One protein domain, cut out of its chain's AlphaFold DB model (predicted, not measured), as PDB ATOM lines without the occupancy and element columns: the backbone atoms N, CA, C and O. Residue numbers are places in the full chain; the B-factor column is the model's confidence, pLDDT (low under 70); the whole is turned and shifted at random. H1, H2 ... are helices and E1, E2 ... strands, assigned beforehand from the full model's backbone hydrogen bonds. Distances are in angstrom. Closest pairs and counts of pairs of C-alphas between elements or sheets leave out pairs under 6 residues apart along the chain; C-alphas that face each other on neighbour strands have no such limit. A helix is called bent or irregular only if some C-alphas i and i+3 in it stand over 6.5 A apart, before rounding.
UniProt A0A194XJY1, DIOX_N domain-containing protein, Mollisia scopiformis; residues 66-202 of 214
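What this domain is: This is residues 66 to 202 of the 214 residues of the protein "DIOX_N domain-containing protein" of Mollisia scopiformis (UniProt A0A194XJY1). A small three-stranded sheet has H1 across one face, while the long helix H4 grazes it with residues 148 to 152 and runs on away from it as an arm, with short H5 packed on its later part. H2 packs by E1, H3 packs on H1, and the loop of hairpin E1 and E2 reaches far out. The 137 printed residues hold H1 H2 E1 E2 H3 H4 H5 E3, class mixed; the sheet, order E1 E2 E3, is antiparallel. It is only just loose, close to compact: radius of gyration of the C-alphas 17.3 A, spans 53 by 39 by 33 A.

How they stand to each other: E2, residues 120 to 126, has neighbours E1, residues 103 to 105 (N 105 and O 122, 2.8 A), and E3, residues 192 to 198 (N 125 and O 193, 2.8 A). H1, residues 69 to 83, is on the sheet at a height of 9.4 A, over E3 and only just not over E2, where 2 of its C-alphas fall; its closest C-alphas to E3 are Ala 79 and Tyr 195, 5.9 A. H2, residues 87 to 93, is on the sheet too, making two layers, helices on one face; the closest C-alphas of H2 and E1 are Phe 93 and Tyr 104, 5.1 A. With residues 78 to 82 alone H1 touches H3, residues 139 to 143 (C-alphas of Thr 82 and Pro 140, 5.9 A). H1 touches H4, residues 145 to 170, opposite ways at a steep tilt of 62 degrees (C-alphas of Asp 71 and Phe 151, 6.7 A). H4 touches H5, residues 178 to 182, with residues 161 to 168 alone (C-alphas of His 161 and Ser 180, 5.6 A). O i to N i+4 pairs are within hydrogen-bond range throughout H1, H3 and H5, in 20 of 22 in H4, and in 1 of 3 in H2, beside 3 of 4 i+3 pairs.

Where its parts are: H1 is 21.2 A long from C-alpha 69 at (35.431, 37.925, 61.277). H4 is 35.7 A long, neither bent nor irregular, but only just: C-alphas 157 and 160 are 6.2 A apart. E2 is 19.1 A and E3 19.0 A long, E3 ending at C-alpha 198 (47.518, 27.547, 46.054).

The domain as a whole: The C-alphas farthest apart, of Ala 174 and Ser 202, are 55.1 A apart. The printed part has no cut; the links E1 to E2 and E2 to H3 are long. Residues 95 to 101, 112 to 114 and 202 have pLDDT under 70.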
ATOM      1  N   GLY A  66      39.415  47.153  63.154       90.06
ATOM      2  CA  GLY A  66      38.051  47.582  62.820       90.06
ATOM      3  C   GLY A  66      37.296  46.722  61.805       90.06
ATOM      4  O   GLY A  66      36.286  47.186  61.293       90.06
ATOM      5  N   LEU A  67      37.756  45.499  61.530       93.25
ATOM      6  CA  LEU A  67      37.034  44.511  60.722       93.25
ATOM      7  C   LEU A  67      36.582  43.336  61.588       93.25
ATOM      8  O   LEU A  67      37.318  42.889  62.473       93.25
ATOM      9  N   SER A  68      35.378  42.842  61.322       93.50
ATOM     10  CA  SER A  68      34.841  41.640  61.952       93.50
ATOM     11  C   SER A  68      35.354  40.368  61.267       93.50
ATOM     12  O   SER A  68      35.911  40.404  60.167       93.50
ATOM     13  N   GLN A  69      35.153  39.216  61.913       90.44
ATOM     14  CA  GLN A  69      35.431  37.925  61.277       90.44
ATOM     15  C   GLN A  69      34.508  37.670  60.079       90.44
ATOM     16  O   GLN A  69      34.953  37.088  59.094       90.44
ATOM     17  N   ASP A  70      33.270  38.171  60.118       92.50
ATOM     18  CA  ASP A  70      32.321  38.036  59.013       92.50
ATOM     19  C   ASP A  70      32.786  38.818  57.778       92.50
ATOM     20  O   ASP A  70      32.704  38.305  56.663       92.50
ATOM     21  N   ASP A  71      33.349  40.018  57.965       93.50
ATOM     22  CA  ASP A  71      33.920  40.807  56.865       93.50
ATOM     23  C   ASP A  71      35.071  40.053  56.181       93.50
ATOM     24  O   ASP A  71      35.178  40.027  54.955       93.50
ATOM     25  N   ILE A  72      35.923  39.396  56.975       92.56
ATOM     26  CA  ILE A  72      37.039  38.581  56.481       92.56
ATOM     27  C   ILE A  72      36.513  37.336  55.754       92.56
ATOM     28  O   ILE A  72      36.949  37.034  54.639       92.56
ATOM     29  N   ALA A  73      35.552  36.627  56.351       91.62
ATOM     30  CA  ALA A  73      34.951  35.427  55.779       91.62
ATOM     31  C   ALA A  73      34.261  35.711  54.436       91.62
ATOM     32  O   ALA A  73      34.378  34.911  53.505       91.62
ATOM     33  N   GLN A  74      33.613  36.870  54.291       92.75
ATOM     34  CA  GLN A  74      33.033  37.313  53.021       92.75
ATOM     35  C   GLN A  74      34.094  37.441  51.922       92.75
ATOM     36  O   GLN A  74      33.879  36.949  50.815       92.75
ATOM     37  N   GLN A  75      35.268  38.010  52.218       94.44
ATOM     38  CA  GLN A  75      36.349  38.119  51.229       94.44
ATOM     39  C   GLN A  75      36.916  36.748  50.825       94.44
ATOM     40  O   GLN A  75      37.217  36.527  49.650       94.44
ATOM     41  N   PHE A  76      37.005  35.791  51.756       92.94
ATOM     42  CA  PHE A  76      37.359  34.406  51.418       92.94
ATOM     43  C   PHE A  76      36.281  33.724  50.568       92.94
ATOM     44  O   PHE A  76      36.603  33.079  49.573       92.94
ATOM     45  N   SER A  77      35.002  33.908  50.902       92.81
ATOM     46  CA  SER A  77      33.876  33.385  50.118       92.81
ATOM     47  C   SER A  77      33.855  33.958  48.696       92.81
ATOM     48  O   SER A  77      33.640  33.228  47.720       92.81
ATOM     49  N   LEU A  78      34.161  35.251  48.553       94.19
ATOM     50  CA  LEU A  78      34.330  35.909  47.264       94.19
ATOM     51  C   LEU A  78      35.476  35.286  46.459       94.19
ATOM     52  O   LEU A  78      35.294  34.980  45.276       94.19
ATOM     53  N   ALA A  79      36.634  35.073  47.086       94.06
ATOM     54  CA  ALA A  79      37.785  34.436  46.452       94.06
ATOM     55  C   ALA A  79      37.431  33.028  45.955       94.06
ATOM     56  O   ALA A  79      37.607  32.727  44.773       94.06
ATOM     57  N   THR A  80      36.844  32.197  46.821       93.12
ATOM     58  CA  THR A  80      36.394  30.837  46.493       93.12
ATOM     59  C   THR A  80      35.408  30.844  45.330       93.12
ATOM     60  O   THR A  80      35.586  30.108  44.358       93.12
ATOM     61  N   SER A  81      34.406  31.726  45.371       94.31
ATOM     62  CA  SER A  81      33.412  31.863  44.301       94.31
ATOM     63  C   SER A  81      34.040  32.300  42.977       94.31
ATOM     64  O   SER A  81      33.608  31.865  41.911       94.31
ATOM     65  N   THR A  82      35.062  33.155  43.033       94.19
ATOM     66  CA  THR A  82      35.772  33.659  41.851       94.19
ATOM     67  C   THR A  82      36.635  32.572  41.212       94.19
ATOM     68  O   THR A  82      36.569  32.378  39.998       94.19
ATOM     69  N   PHE A  83      37.392  31.816  42.008       94.75
ATOM     70  CA  PHE A  83      38.258  30.743  41.507       94.75
ATOM     71  C   PHE A  83      37.494  29.481  41.079       94.75
ATOM     72  O   PHE A  83      37.976  28.738  40.221       94.75
ATOM     73  N   SER A  84      36.275  29.285  41.592       94.81
ATOM     74  CA  SER A  84      35.373  28.191  41.195       94.81
ATOM     75  C   SER A  84      34.701  28.401  39.830       94.81
ATOM     76  O   SER A  84      34.014  27.508  39.337       94.81
ATOM     77  N   LEU A  85      34.866  29.571  39.201       95.19
ATOM     78  CA  LEU A  85      34.361  29.798  37.849       95.19
ATOM     79  C   LEU A  85      35.057  28.867  36.838       95.19
ATOM     80  O   LEU A  85      36.253  28.592  36.978       95.19
ATOM     81  N   PRO A  86      34.358  28.433  35.767       95.44
ATOM     82  CA  PRO A  86      34.987  27.680  34.689       95.44
ATOM     83  C   PRO A  86      36.202  28.419  34.122       95.44
ATOM     84  O   PRO A  86      36.177  29.643  33.973       95.44
ATOM     85  N   GLN A  87      37.249  27.686  33.738       92.19
ATOM     86  CA  GLN A  87      38.485  28.291  33.228       92.19
ATOM     87  C   GLN A  87      38.233  29.238  32.042       92.19
ATOM     88  O   GLN A  87      38.852  30.294  31.957       92.19
ATOM     89  N   SER A  88      37.287  28.909  31.157       93.31
ATOM     90  CA  SER A  88      36.891  29.769  30.035       93.31
ATOM     91  C   SER A  88      36.323  31.121  30.474       93.31
ATOM     92  O   SER A  88      36.499  32.110  29.770       93.31
ATOM     93  N   GLU A  89      35.650  31.177  31.626       94.06
ATOM     94  CA  GLU A  89      35.136  32.417  32.209       94.06
ATOM     95  C   GLU A  89      36.255  33.207  32.887       94.06
ATOM     96  O   GLU A  89      36.360  34.411  32.669       94.06
ATOM     97  N   LYS A  90      37.140  32.534  33.634       92.56
ATOM     98  CA  LYS A  90      38.303  33.172  34.276       92.56
ATOM     99  C   LYS A  90      39.267  33.774  33.248       92.56
ATOM    100  O   LYS A  90      39.727  34.901  33.412       92.56
ATOM    101  N   ASN A  91      39.487  33.079  32.131       90.81
ATOM    102  CA  ASN A  91      40.376  33.522  31.055       90.81
ATOM    103  C   ASN A  91      39.956  34.847  30.400       90.81
ATOM    104  O   ASN A  91      40.800  35.527  29.828       90.81
ATOM    105  N   LYS A  92      38.682  35.254  30.510       90.38
ATOM    106  CA  LYS A  92      38.207  36.562  30.014       90.38
ATOM    107  C   LYS A  92      38.841  37.744  30.751       90.38
ATOM    108  O   LYS A  92      38.728  38.876  30.287       90.38
ATOM    109  N   PHE A  93      39.468  37.479  31.896       88.88
ATOM    110  CA  PHE A  93      40.097  38.469  32.759       88.88
ATOM    111  C   PHE A  93      41.632  38.367  32.765       88.88
ATOM    112  O   PHE A  93      42.260  39.072  33.551       88.88
ATOM    113  N   ILE A  94      42.229  37.518  31.914       81.50
ATOM    114  CA  ILE A  94      43.671  37.524  31.613       81.50
ATOM    115  C   ILE A  94      43.898  38.705  30.671       81.50
ATOM    116  O   ILE A  94      43.214  38.809  29.655       81.50
ATOM    117  N   ASP A  95      44.795  39.618  31.022       65.44
ATOM    118  CA  ASP A  95      45.048  40.857  30.279       65.44
ATOM    119  C   ASP A  95      43.839  41.795  30.176       65.44
ATOM    120  O   ASP A  95      43.304  42.093  29.098       65.44
ATOM    121  N   CYS A  96      43.447  42.375  31.315       58.03
ATOM    122  CA  CYS A  96      42.653  43.597  31.266       58.03
ATOM    123  C   CYS A  96      43.501  44.668  30.552       58.03
ATOM    124  O   CYS A  96      44.470  45.165  31.123       58.03
ATOM    125  N   LYS A  97      43.151  44.949  29.285       52.12
ATOM    126  CA  LYS A  97      43.931  45.584  28.191       52.12
ATOM    127  C   LYS A  97      44.736  46.864  28.504       52.12
ATOM    128  O   LYS A  97      45.417  47.374  27.623       52.12
ATOM    129  N   SER A  98      44.653  47.401  29.714       56.00
ATOM    130  CA  SER A  98      45.316  48.618  30.182       56.00
ATOM    131  C   SER A  98      46.448  48.390  31.196       56.00
ATOM    132  O   SER A  98      47.255  49.297  31.368       56.00
ATOM    133  N   ASN A  99      46.548  47.232  31.866       61.94
ATOM    134  CA  ASN A  99      47.652  46.938  32.794       61.94
ATOM    135  C   ASN A  99      47.880  45.412  32.921       61.94
ATOM    136  O   ASN A  99      47.041  44.726  33.508       61.94
ATOM    137  N   PRO A 100      49.024  44.880  32.445       61.62
ATOM    138  CA  PRO A 100      49.310  43.437  32.428       61.62
ATOM    139  C   PRO A 100      49.468  42.827  33.830       61.62
ATOM    140  O   PRO A 100      49.586  41.616  33.989       61.62
ATOM    141  N   THR A 101      49.490  43.648  34.884       67.81
ATOM    142  CA  THR A 101      49.604  43.159  36.261       67.81
ATOM    143  C   THR A 101      48.256  42.959  36.956       67.81
ATOM    144  O   THR A 101      48.266  42.548  38.117       67.81
ATOM    145  N   LEU A 102      47.129  43.228  36.293       79.69
ATOM    146  CA  LEU A 102      45.781  43.160  36.866       79.69
ATOM    147  C   LEU A 102      44.966  41.984  36.334       79.69
ATOM    148  O   LEU A 102      45.266  41.435  35.277       79.69
ATOM    149  N   GLY A 103      43.887  41.655  37.044       88.06
ATOM    150  CA  GLY A 103      42.965  40.610  36.629       88.06
ATOM    151  C   GLY A 103      43.465  39.214  36.981       88.06
ATOM    152  O   GLY A 103      44.131  39.011  37.997       88.06
ATOM    153  N   TYR A 104      43.058  38.247  36.169       91.12
ATOM    154  CA  TYR A 104      43.267  36.830  36.419       91.12
ATOM    155  C   TYR A 104      44.611  36.352  35.872       91.12
ATOM    156  O   TYR A 104      44.970  36.677  34.743       91.12
ATOM    157  N   LYS A 105      45.321  35.549  36.666       91.06
ATOM    158  CA  LYS A 105      46.574  34.893  36.291       91.06
ATOM    159  C   LYS A 105      46.453  33.397  36.578       91.06
ATOM    160  O   LYS A 105      46.285  33.026  37.747       91.06
ATOM    161  N   PRO A 106      46.493  32.541  35.544       90.12
ATOM    162  CA  PRO A 106      46.477  31.100  35.722       90.12
ATOM    163  C   PRO A 106      47.763  30.601  36.390       90.12
ATOM    164  O   PRO A 106      48.795  31.270  36.407       90.12
ATOM    165  N   THR A 107      47.700  29.373  36.893       88.44
ATOM    166  CA  THR A 107      48.869  28.670  37.423       88.44
ATOM    167  C   THR A 107      49.964  28.519  36.376       88.44
ATOM    168  O   THR A 107      49.697  28.237  35.205       88.44
ATOM    169  N   GLY A 108      51.207  28.586  36.828       82.62
ATOM    170  CA  GLY A 108      52.389  28.279  36.044       82.62
ATOM    171  C   GLY A 108      52.878  29.417  35.158       82.62
ATOM    172  O   GLY A 108      53.742  29.180  34.311       82.62
ATOM    173  N   GLU A 109      52.380  30.640  35.353       78.94
ATOM    174  CA  GLU A 109      52.932  31.836  34.710       78.94
ATOM    175  C   GLU A 109      54.320  32.190  35.245       78.94
ATOM    176  O   GLU A 109      55.190  32.585  34.466       78.94
ATOM    177  N   ARG A 110      54.566  32.033  36.555       76.81
ATOM    178  CA  ARG A 110      55.880  32.328  37.135       76.81
ATOM    179  C   ARG A 110      56.739  31.079  37.147       76.81
ATOM    180  O   ARG A 110      56.336  30.014  37.618       76.81
ATOM    181  N   VAL A 111      57.965  31.244  36.669       77.00
ATOM    182  CA  VAL A 111      59.031  30.258  36.819       77.00
ATOM    183  C   VAL A 111      59.770  30.585  38.112       77.00
ATOM    184  O   VAL A 111      60.375  31.648  38.238       77.00
ATOM    185  N   MET A 112      59.669  29.697  39.096       69.94
ATOM    186  CA  MET A 112      60.434  29.769  40.334       69.94
ATOM    187  C   MET A 112      61.905  29.425  40.067       69.94
ATOM    188  O   MET A 112      62.265  28.861  39.028       69.94
ATOM    189  N   THR A 113      62.767  29.741  41.033       61.84
ATOM    190  CA  THR A 113      64.155  29.267  41.049       61.84
ATOM    191  C   THR A 113      64.167  27.753  40.799       61.84
ATOM    192  O   THR A 113      63.355  27.044  41.386       61.84
ATOM    193  N   GLN A 114      65.060  27.271  39.925       69.94
ATOM    194  CA  GLN A 114      65.161  25.871  39.456       69.94
ATOM    195  C   GLN A 114      64.199  25.448  38.325       69.94
ATOM    196  O   GLN A 114      64.142  24.273  37.981       69.94
ATOM    197  N   GLY A 115      63.477  26.379  37.691       75.25
ATOM    198  CA  GLY A 115      62.664  26.066  36.504       75.25
ATOM    199  C   GLY A 115      61.284  25.478  36.820       75.25
ATOM    200  O   GLY A 115      60.508  25.197  35.906       75.25
ATOM    201  N   ILE A 116      60.956  25.332  38.106       79.12
ATOM    202  CA  ILE A 116      59.654  24.860  38.579       79.12
ATOM    203  C   ILE A 116      58.618  25.961  38.362       79.12
ATOM    204  O   ILE A 116      58.805  27.100  38.786       79.12
ATOM    205  N   ARG A 117      57.502  25.631  37.719       81.50
ATOM    206  CA  ARG A 117      56.377  26.557  37.562       81.50
ATOM    207  C   ARG A 117      55.579  26.669  38.861       81.50
ATOM    208  O   ARG A 117      55.457  25.699  39.611       81.50
ATOM    209  N   ASP A 118      55.053  27.857  39.146       85.31
ATOM    210  CA  ASP A 118      54.146  28.028  40.278       85.31
ATOM    211  C   ASP A 118      52.872  27.170  40.115       85.31
ATOM    212  O   ASP A 118      52.496  26.764  39.016       85.31
ATOM    213  N   ALA A 119      52.222  26.879  41.238       88.31
ATOM    214  CA  ALA A 119      50.902  26.248  41.272       88.31
ATOM    215  C   ALA A 119      49.883  27.215  41.893       88.31
ATOM    216  O   ALA A 119      48.990  26.803  42.628       88.31
ATOM    217  N   VAL A 120      50.084  28.518  41.674       89.88
ATOM    218  CA  VAL A 120      49.276  29.570  42.288       89.88
ATOM    219  C   VAL A 120      48.413  30.210  41.230       89.88
ATOM    220  O   VAL A 120      48.899  30.683  40.213       89.88
ATOM    221  N   GLU A 121      47.127  30.273  41.512       92.50
ATOM    222  CA  GLU A 121      46.181  31.041  40.727       92.50
ATOM    223  C   GLU A 121      45.915  32.367  41.449       92.50
ATOM    224  O   GLU A 121      45.753  32.400  42.673       92.50
ATOM    225  N   ILE A 122      45.943  33.479  40.710       93.06
ATOM    226  CA  ILE A 122      45.871  34.831  41.277       93.06
ATOM    227  C   ILE A 122      44.747  35.613  40.605       93.06
ATOM    228  O   ILE A 122      44.593  35.576  39.386       93.06
ATOM    229  N   TYR A 123      44.001  36.379  41.397       92.88
ATOM    230  CA  TYR A 123      43.113  37.422  40.896       92.88
ATOM    231  C   TYR A 123      43.423  38.752  41.595       92.88
ATOM    232  O   TYR A 123      43.304  38.865  42.815       92.88
ATOM    233  N   ASP A 124      43.866  39.743  40.820       91.25
ATOM    234  CA  ASP A 124      44.168  41.101  41.280       91.25
ATOM    235  C   ASP A 124      42.975  42.033  40.995       91.25
ATOM    236  O   ASP A 124      42.771  42.445  39.849       91.25
ATOM    237  N   ASP A 125      42.214  42.385  42.036       88.94
ATOM    238  CA  ASP A 125      41.079  43.313  41.971       88.94
ATOM    239  C   ASP A 125      41.494  44.723  42.404       88.94
ATOM    240  O   ASP A 125      41.974  44.951  43.518       88.94
ATOM    241  N   LEU A 126      41.310  45.696  41.516       85.38
ATOM    242  CA  LEU A 126      41.605  47.093  41.811       85.38
ATOM    243  C   LEU A 126      40.626  47.664  42.830       85.38
ATOM    244  O   LEU A 126      39.421  47.393  42.781       85.38
ATOM    245  N   LYS A 127      41.143  48.570  43.666       84.50
ATOM    246  CA  LYS A 127      40.334  49.385  44.573       84.50
ATOM    247  C   LYS A 127      39.112  49.959  43.858       84.50
ATOM    248  O   LYS A 127      39.206  50.493  42.750       84.50
ATOM    249  N   CYS A 128      37.964  49.881  44.523       78.81
ATOM    250  CA  CYS A 128      36.721  50.476  44.055       78.81
ATOM    251  C   CYS A 128      36.811  52.009  44.143       78.81
ATOM    252  O   CYS A 128      36.475  52.606  45.158       78.81
ATOM    253  N   SER A 129      37.310  52.638  43.076       77.69
ATOM    254  CA  SER A 129      37.368  54.091  42.894       77.69
ATOM    255  C   SER A 129      36.803  54.486  41.527       77.69
ATOM    256  O   SER A 129      36.684  53.656  40.617       77.69
ATOM    257  N   SER A 130      36.472  55.767  41.360       78.12
ATOM    258  CA  SER A 130      35.965  56.323  40.097       78.12
ATOM    259  C   SER A 130      36.930  56.109  38.922       78.12
ATOM    260  O   SER A 130      36.484  55.852  37.806       78.12
ATOM    261  N   PHE A 131      38.241  56.115  39.179       78.62
ATOM    262  CA  PHE A 131      39.287  55.876  38.180       78.62
ATOM    263  C   PHE A 131      39.261  54.466  37.582       78.62
ATOM    264  O   PHE A 131      39.658  54.269  36.434       78.62
ATOM    265  N   PHE A 132      38.783  53.485  38.352       77.38
ATOM    266  CA  PHE A 132      38.791  52.071  37.976       77.38
ATOM    267  C   PHE A 132      37.383  51.497  37.764       77.38
ATOM    268  O   PHE A 132      37.214  50.286  37.607       77.38
ATOM    269  N   GLY A 133      36.363  52.358  37.729       72.62
ATOM    270  CA  GLY A 133      34.981  51.983  37.429       72.62
ATOM    271  C   GLY A 133      34.806  51.192  36.120       72.62
ATOM    272  O   GLY A 133      34.056  50.219  36.132       72.62
ATOM    273  N   PRO A 134      35.510  51.532  35.019       75.06
ATOM    274  CA  PRO A 134      35.394  50.812  33.746       75.06
ATOM    275  C   PRO A 134      36.041  49.416  33.698       75.06
ATOM    276  O   PRO A 134      35.898  48.729  32.688       75.06
ATOM    277  N   TYR A 135      36.778  48.989  34.732       79.50
ATOM    278  CA  TYR A 135      37.463  47.691  34.721       79.50
ATOM    279  C   TYR A 135      36.473  46.533  34.862       79.50
ATOM    280  O   TYR A 135      35.650  46.499  35.782       79.50
ATOM    281  N   LEU A 136      36.595  45.559  33.957       84.94
ATOM    282  CA  LEU A 136      35.792  44.343  33.977       84.94
ATOM    283  C   LEU A 136      36.164  43.482  35.186       84.94
ATOM    284  O   LEU A 136      37.340  43.236  35.455       84.94
ATOM    285  N   ARG A 137      35.139  42.996  35.887       89.19
ATOM    286  CA  ARG A 137      35.271  42.116  37.051       89.19
ATOM    287  C   ARG A 137      34.457  40.832  36.849       89.19
ATOM    288  O   ARG A 137      33.406  40.890  36.202       89.19
ATOM    289  N   PRO A 138      34.898  39.689  37.403       92.50
ATOM    290  CA  PRO A 138      34.118  38.461  37.436       92.50
ATOM    291  C   PRO A 138      32.738  38.673  38.073       92.50
ATOM    292  O   PRO A 138      32.603  39.500  38.980       92.50
ATOM    293  N   PRO A 139      31.706  37.910  37.662       94.31
ATOM    294  CA  PRO A 139      30.356  38.066  38.201       94.31
ATOM    295  C   PRO A 139      30.260  38.032  39.739       94.31
ATOM    296  O   PRO A 139      29.506  38.844  40.273       94.31
ATOM    297  N   PRO A 140      31.001  37.175  40.479       94.44
ATOM    298  CA  PRO A 140      31.017  37.224  41.944       94.44
ATOM    299  C   PRO A 140      31.485  38.577  42.504       94.44
ATOM    300  O   PRO A 140      30.811  39.140  43.363       94.44
ATOM    301  N   CYS A 141      32.565  39.145  41.959       92.12
ATOM    302  CA  CYS A 141      33.116  40.440  42.377       92.12
ATOM    303  C   CYS A 141      32.180  41.609  42.049       92.12
ATOM    304  O   CYS A 141      32.115  42.580  42.795       92.12
ATOM    305  N   VAL A 142      31.425  41.523  40.949       92.25
ATOM    306  CA  VAL A 142      30.391  42.521  40.629       92.25
ATOM    307  C   VAL A 142      29.228  42.440  41.619       92.25
ATOM    308  O   VAL A 142      28.729  43.475  42.054       92.25
ATOM    309  N   LYS A 143      28.800  41.224  41.980       93.44
ATOM    310  CA  LYS A 143      27.686  40.999  42.912       93.44
ATOM    311  C   LYS A 143      27.997  41.480  44.330       93.44
ATOM    312  O   LYS A 143      27.126  42.089  44.932       93.44
ATOM    313  N   GLN A 144      29.212  41.236  44.825       91.81
ATOM    314  CA  GLN A 144      29.649  41.591  46.189       91.81
ATOM    315  C   GLN A 144      30.455  42.902  46.240       91.81
ATOM    316  O   GLN A 144      31.313  43.106  47.097       91.81
ATOM    317  N   LYS A 145      30.243  43.794  45.264       89.62
ATOM    318  CA  LYS A 145      31.040  45.018  45.132       89.62
ATOM    319  C   LYS A 145      30.947  45.903  46.379       89.62
ATOM    320  O   LYS A 145      31.946  46.508  46.755       89.62
ATOM    321  N   GLY A 146      29.763  46.010  46.986       91.38
ATOM    322  CA  GLY A 146      29.543  46.882  48.142       91.38
ATOM    323  C   GLY A 146      30.324  46.415  49.367       91.38
ATOM    324  O   GLY A 146      30.994  47.213  50.018       91.38
ATOM    325  N   GLU A 147      30.300  45.112  49.622       92.31
ATOM    326  CA  GLU A 147      31.010  44.438  50.702       92.31
ATOM    327  C   GLU A 147      32.529  44.558  50.518       92.31
ATOM    328  O   GLU A 147      33.245  44.950  51.439       92.31
ATOM    329  N   THR A 148      33.035  44.321  49.304       91.81
ATOM    330  CA  THR A 148      34.462  44.499  48.988       91.81
ATOM    331  C   THR A 148      34.901  45.958  49.090       91.81
ATOM    332  O   THR A 148      35.998  46.237  49.577       91.81
ATOM    333  N   GLU A 149      34.067  46.912  48.668       91.88
ATOM    334  CA  GLU A 149      34.360  48.339  48.818       91.88
ATOM    335  C   GLU A 149      34.425  48.741  50.296       91.88
ATOM    336  O   GLU A 149      35.372  49.426  50.692       91.88
ATOM    337  N   HIS A 150      33.475  48.277  51.113       92.88
ATOM    338  CA  HIS A 150      33.488  48.477  52.560       92.88
ATOM    339  C   HIS A 150      34.770  47.919  53.186       92.88
ATOM    340  O   HIS A 150      35.479  48.649  53.880       92.88
ATOM    341  N   PHE A 151      35.117  46.671  52.867       94.44
ATOM    342  CA  PHE A 151      36.322  46.012  53.363       94.44
ATOM    343  C   PHE A 151      37.599  46.783  52.997       94.44
ATOM    344  O   PHE A 151      38.435  47.071  53.856       94.44
ATOM    345  N   CYS A 152      37.739  47.185  51.729       92.75
ATOM    346  CA  CYS A 152      38.892  47.953  51.256       92.75
ATOM    347  C   CYS A 152      39.008  49.315  51.952       92.75
ATOM    348  O   CYS A 152      40.114  49.720  52.322       92.75
ATOM    349  N   LYS A 153      37.886  50.030  52.125       92.38
ATOM    350  CA  LYS A 153      37.858  51.319  52.836       92.38
ATOM    351  C   LYS A 153      38.231  51.146  54.298       92.38
ATOM    352  O   LYS A 153      39.096  51.869  54.778       92.38
ATOM    353  N   ALA A 154      37.673  50.143  54.970       93.62
ATOM    354  CA  ALA A 154      38.000  49.841  56.355       93.62
ATOM    355  C   ALA A 154      39.501  49.557  56.533       93.62
ATOM    356  O   ALA A 154      40.131  50.187  57.377       93.62
ATOM    357  N   ILE A 155      40.124  48.711  55.698       94.12
ATOM    358  CA  ILE A 155      41.585  48.495  55.748       94.12
ATOM    359  C   ILE A 155      42.346  49.806  55.549       94.12
ATOM    360  O   ILE A 155      43.309  50.088  56.263       94.12
ATOM    361  N   HIS A 156      41.937  50.613  54.576       93.62
ATOM    362  CA  HIS A 156      42.621  51.856  54.265       93.62
ATOM    363  C   HIS A 156      42.551  52.871  55.415       93.62
ATOM    364  O   HIS A 156      43.570  53.390  55.867       93.62
ATOM    365  N   GLU A 157      41.347  53.143  55.905       92.00
ATOM    366  CA  GLU A 157      41.077  54.177  56.904       92.00
ATOM    367  C   GLU A 157      41.469  53.735  58.314       92.00
ATOM    368  O   GLU A 157      41.904  54.547  59.126       92.00
ATOM    369  N   GLN A 158      41.346  52.442  58.624       92.50
ATOM    370  CA  GLN A 158      41.629  51.928  59.961       92.50
ATOM    371  C   GLN A 158      43.055  51.407  60.089       92.50
ATOM    372  O   GLN A 158      43.683  51.618  61.130       92.50
ATOM    373  N   ALA A 159      43.590  50.724  59.075       94.75
ATOM    374  CA  ALA A 159      44.923  50.143  59.168       94.75
ATOM    375  C   ALA A 159      45.991  51.009  58.503       94.75
ATOM    376  O   ALA A 159      46.923  51.457  59.175       94.75
ATOM    377  N   LEU A 160      45.848  51.283  57.205       95.12
ATOM    378  CA  LEU A 160      46.871  51.996  56.443       95.12
ATOM    379  C   LEU A 160      47.078  53.422  56.964       95.12
ATOM    380  O   LEU A 160      48.216  53.807  57.211       95.12
ATOM    381  N   HIS A 161      46.006  54.182  57.202       95.75
ATOM    382  CA  HIS A 161      46.095  55.538  57.749       95.75
ATOM    383  C   HIS A 161      46.899  55.577  59.058       95.75
ATOM    384  O   HIS A 161      47.861  56.335  59.175       95.75
ATOM    385  N   ARG A 162      46.577  54.695  60.016       97.06
ATOM    386  CA  ARG A 162      47.306  54.609  61.289       97.06
ATOM    387  C   ARG A 162      48.780  54.279  61.063       97.06
ATOM    388  O   ARG A 162      49.637  54.940  61.641       97.06
ATOM    389  N   LEU A 163      49.092  53.314  60.197       97.38
ATOM    390  CA  LEU A 163      50.477  52.974  59.854       97.38
ATOM    391  C   LEU A 163      51.235  54.150  59.225       97.38
ATOM    392  O   LEU A 163      52.396  54.365  59.569       97.38
ATOM    393  N   LEU A 164      50.598  54.930  58.351       97.44
ATOM    394  CA  LEU A 164      51.205  56.109  57.727       97.44
ATOM    395  C   LEU A 164      51.502  57.199  58.762       97.44
ATOM    396  O   LEU A 164      52.608  57.734  58.772       97.44
ATOM    397  N   VAL A 165      50.581  57.457  59.694       97.81
ATOM    398  CA  VAL A 165      50.805  58.401  60.803       97.81
ATOM    399  C   VAL A 165      51.948  57.937  61.709       97.81
ATOM    400  O   VAL A 165      52.822  58.727  62.068       97.81
ATOM    401  N   LEU A 166      51.991  56.648  62.068       98.00
ATOM    402  CA  LEU A 166      53.100  56.092  62.853       98.00
ATOM    403  C   LEU A 166      54.429  56.194  62.097       98.00
ATOM    404  O   LEU A 166      55.447  56.526  62.698       98.00
ATOM    405  N   THR A 167      54.418  55.964  60.785       97.69
ATOM    406  CA  THR A 167      55.601  56.102  59.923       97.69
ATOM    407  C   THR A 167      56.094  57.546  59.894       97.69
ATOM    408  O   THR A 167      57.284  57.781  60.087       97.69
ATOM    409  N   ALA A 168      55.196  58.525  59.769       98.00
ATOM    410  CA  ALA A 168      55.550  59.942  59.824       98.00
ATOM    411  C   ALA A 168      56.174  60.340  61.177       98.00
ATOM    412  O   ALA A 168      57.121  61.123  61.213       98.00
ATOM    413  N   ILE A 169      55.706  59.752  62.290       97.69
ATOM    414  CA  ILE A 169      56.326  59.922  63.617       97.69
ATOM    415  C   ILE A 169      57.737  59.322  63.652       97.69
ATOM    416  O   ILE A 169      58.650  59.964  64.163       97.69
ATOM    417  N   ILE A 170      57.930  58.112  63.115       97.31
ATOM    418  CA  ILE A 170      59.247  57.449  63.049       97.31
ATOM    419  C   ILE A 170      60.243  58.275  62.229       97.31
ATOM    420  O   ILE A 170      61.421  58.323  62.573       97.31
ATOM    421  N   MET A 171      59.759  58.909  61.160       97.12
ATOM    422  CA  MET A 171      60.526  59.789  60.280       97.12
ATOM    423  C   MET A 171      60.691  61.214  60.831       97.12
ATOM    424  O   MET A 171      61.276  62.050  60.148       97.12
ATOM    425  N   GLU A 172      60.170  61.500  62.029       96.94
ATOM    426  CA  GLU A 172      60.244  62.814  62.687       96.94
ATOM    427  C   GLU A 172      59.690  63.962  61.820       96.94
ATOM    428  O   GLU A 172      60.164  65.098  61.860       96.94
ATOM    429  N   MET A 173      58.652  63.677  61.026       97.81
ATOM    430  CA  MET A 173      58.009  64.671  60.169       97.81
ATOM    431  C   MET A 173      57.271  65.730  61.001       97.81
ATOM    432  O   MET A 173      56.624  65.417  62.004       97.81
ATOM    433  N   ALA A 174      57.325  66.988  60.550       96.00
ATOM    434  CA  ALA A 174      56.638  68.103  61.206       96.00
ATOM    435  C   ALA A 174      55.108  67.941  61.179       96.00
ATOM    436  O   ALA A 174      54.439  68.188  62.182       96.00
ATOM    437  N   ASP A 175      54.571  67.486  60.045       96.69
ATOM    438  CA  ASP A 175      53.173  67.097  59.895       96.69
ATOM    439  C   ASP A 175      53.060  65.570  59.805       96.69
ATOM    440  O   ASP A 175      53.602  64.929  58.902       96.69
ATOM    441  N   LYS A 176      52.340  64.992  60.768       96.12
ATOM    442  CA  LYS A 176      52.161  63.543  60.911       96.12
ATOM    443  C   LYS A 176      51.110  62.983  59.951       96.12
ATOM    444  O   LYS A 176      51.076  61.774  59.754       96.12
ATOM    445  N   GLU A 177      50.288  63.842  59.352       95.88
ATOM    446  CA  GLU A 177      49.235  63.452  58.407       95.88
ATOM    447  C   GLU A 177      49.673  63.556  56.945       95.88
ATOM    448  O   GLU A 177      49.016  63.021  56.059       95.88
ATOM    449  N   SER A 178      50.819  64.177  56.659       95.62
ATOM    450  CA  SER A 178      51.289  64.384  55.284       95.62
ATOM    451  C   SER A 178      51.277  63.104  54.433       95.62
ATOM    452  O   SER A 178      50.850  63.129  53.280       95.62
ATOM    453  N   LEU A 179      51.689  61.963  54.999       95.75
ATOM    454  CA  LEU A 179      51.668  60.681  54.290       95.75
ATOM    455  C   LEU A 179      50.241  60.167  54.044       95.75
ATOM    456  O   LEU A 179      49.969  59.624  52.975       95.75
ATOM    457  N   SER A 180      49.322  60.349  54.996       93.44
ATOM    458  CA  SER A 180      47.931  59.904  54.855       93.44
ATOM    459  C   SER A 180      47.187  60.708  53.784       93.44
ATOM    460  O   SER A 180      46.406  60.139  53.025       93.44
ATOM    461  N   VAL A 181      47.509  61.997  53.643       92.38
ATOM    462  CA  VAL A 181      46.977  62.870  52.586       92.38
ATOM    463  C   VAL A 181      47.455  62.429  51.198       92.38
ATOM    464  O   VAL A 181      46.643  62.288  50.284       92.38
ATOM    465  N   ILE A 182      48.757  62.168  51.032       92.25
ATOM    466  CA  ILE A 182      49.331  61.714  49.748       92.25
ATOM    467  C   ILE A 182      48.717  60.371  49.329       92.25
ATOM    468  O   ILE A 182      48.378  60.160  48.162       92.25
ATOM    469  N   HIS A 183      48.531  59.473  50.295       91.81
ATOM    470  CA  HIS A 183      47.991  58.139  50.077       91.81
ATOM    471  C   HIS A 183      46.481  58.042  50.316       91.81
ATOM    472  O   HIS A 183      46.017  56.951  50.607       91.81
ATOM    473  N   GLY A 184      45.708  59.128  50.198       91.31
ATOM    474  CA  GLY A 184      44.269  59.106  50.493       91.31
ATOM    475  C   GLY A 184      43.454  58.096  49.666       91.31
ATOM    476  O   GLY A 184      43.823  57.706  48.556       91.31
ATOM    477  N   PHE A 185      42.293  57.674  50.179       89.19
ATOM    478  CA  PHE A 185      41.492  56.640  49.512       89.19
ATOM    479  C   PHE A 185      41.001  57.086  48.133       89.19
ATOM    480  O   PHE A 185      41.006  56.298  47.200       89.19
ATOM    481  N   ASP A 186      40.643  58.346  47.935       87.94
ATOM    482  CA  ASP A 186      40.179  58.806  46.623       87.94
ATOM    483  C   ASP A 186      41.317  59.288  45.712       87.94
ATOM    484  O   ASP A 186      41.062  59.790  44.620       87.94
ATOM    485  N   THR A 187      42.583  59.106  46.107       88.81
ATOM    486  CA  THR A 187      43.723  59.409  45.235       88.81
ATOM    487  C   THR A 187      44.002  58.256  44.270       88.81
ATOM    488  O   THR A 187      43.803  57.066  44.571       88.81
ATOM    489  N   MET A 188      44.463  58.616  43.068       86.25
ATOM    490  CA  MET A 188      44.890  57.648  42.062       86.25
ATOM    491  C   MET A 188      46.064  56.827  42.610       86.25
ATOM    492  O   MET A 188      47.138  57.357  42.879       86.25
ATOM    493  N   SER A 189      45.857  55.522  42.763       86.38
ATOM    494  CA  SER A 189      46.874  54.567  43.211       86.38
ATOM    495  C   SER A 189      46.550  53.172  42.690       86.38
ATOM    496  O   SER A 189      45.382  52.814  42.570       86.38
ATOM    497  N   GLU A 190      47.567  52.345  42.452       82.31
ATOM    498  CA  GLU A 190      47.398  50.932  42.066       82.31
ATOM    499  C   GLU A 190      47.113  50.007  43.269       82.31
ATOM    500  O   GLU A 190      47.472  48.825  43.272       82.31
ATOM    501  N   SER A 191      46.488  50.553  44.317       87.81
ATOM    502  CA  SER A 191      46.049  49.776  45.476       87.81
ATOM    503  C   SER A 191      45.052  48.711  45.018       87.81
ATOM    504  O   SER A 191      44.091  49.013  44.305       87.81
ATOM    505  N   ARG A 192      45.284  47.463  45.421       88.88
ATOM    506  CA  ARG A 192      44.518  46.309  44.946       88.88
ATOM    507  C   ARG A 192      44.394  45.244  46.022       88.88
ATOM    508  O   ARG A 192      45.312  45.064  46.822       88.88
ATOM    509  N   MET A 193      43.287  44.520  45.981       91.25
ATOM    510  CA  MET A 193      43.116  43.269  46.700       91.25
ATOM    511  C   MET A 193      43.604  42.135  45.813       91.25
ATOM    512  O   MET A 193      43.176  41.995  44.668       91.25
ATOM    513  N   ARG A 194      44.519  41.327  46.342       92.88
ATOM    514  CA  ARG A 194      45.009  40.134  45.665       92.88
ATOM    515  C   ARG A 194      44.419  38.907  46.336       92.88
ATOM    516  O   ARG A 194      44.756  38.609  47.478       92.88
ATOM    517  N   TYR A 195      43.613  38.168  45.591       94.31
ATOM    518  CA  TYR A 195      43.177  36.835  45.977       94.31
ATOM    519  C   TYR A 195      44.140  35.815  45.386       94.31
ATOM    520  O   TYR A 195      44.598  35.967  44.250       94.31
ATOM    521  N   MET A 196      44.473  34.790  46.164       93.56
ATOM    522  CA  MET A 196      45.383  33.728  45.751       93.56
ATOM    523  C   MET A 196      44.826  32.393  46.215       93.56
ATOM    524  O   MET A 196      44.421  32.269  47.370       93.56
ATOM    525  N   ILE A 197      44.854  31.399  45.336       91.25
ATOM    526  CA  ILE A 197      44.631  30.005  45.707       91.25
ATOM    527  C   ILE A 197      45.851  29.186  45.292       91.25
ATOM    528  O   ILE A 197      46.339  29.267  44.164       91.25
ATOM    529  N   GLN A 198      46.390  28.444  46.256       89.12
ATOM    530  CA  GLN A 198      47.518  27.547  46.054       89.12
ATOM    531  C   GLN A 198      46.969  26.156  45.756       89.12
ATOM    532  O   GLN A 198      46.360  25.527  46.620       89.12
ATOM    533  N   HIS A 199      47.221  25.662  44.550       87.62
ATOM    534  CA  HIS A 199      46.865  24.301  44.175       87.62
ATOM    535  C   HIS A 199      47.919  23.309  44.688       87.62
ATOM    536  O   HIS A 199      49.112  23.654  44.741       87.62
ATOM    537  N   PRO A 200      47.512  22.081  45.064       84.19
ATOM    538  CA  PRO A 200      48.449  21.006  45.359       84.19
ATOM    539  C   PRO A 200      49.397  20.782  44.178       84.19
ATOM    540  O   PRO A 200      48.976  20.749  43.023       84.19
ATOM    541  N   ARG A 201      50.691  20.621  44.462       74.81
ATOM    542  CA  ARG A 201      51.664  20.204  43.445       74.81
ATOM    543  C   ARG A 201      51.582  18.691  43.247       74.81
ATOM    544  O   ARG A 201      51.282  17.969  44.196       74.81
ATOM    545  N   SER A 202      51.886  18.219  42.039       69.88
ATOM    546  CA  SER A 202      52.097  16.789  41.795       69.88
ATOM    547  C   SER A 202      53.247  16.258  42.662       69.88
ATOM    548  O   SER A 202      54.180  16.997  42.993       69.88
TER     549      SER A 202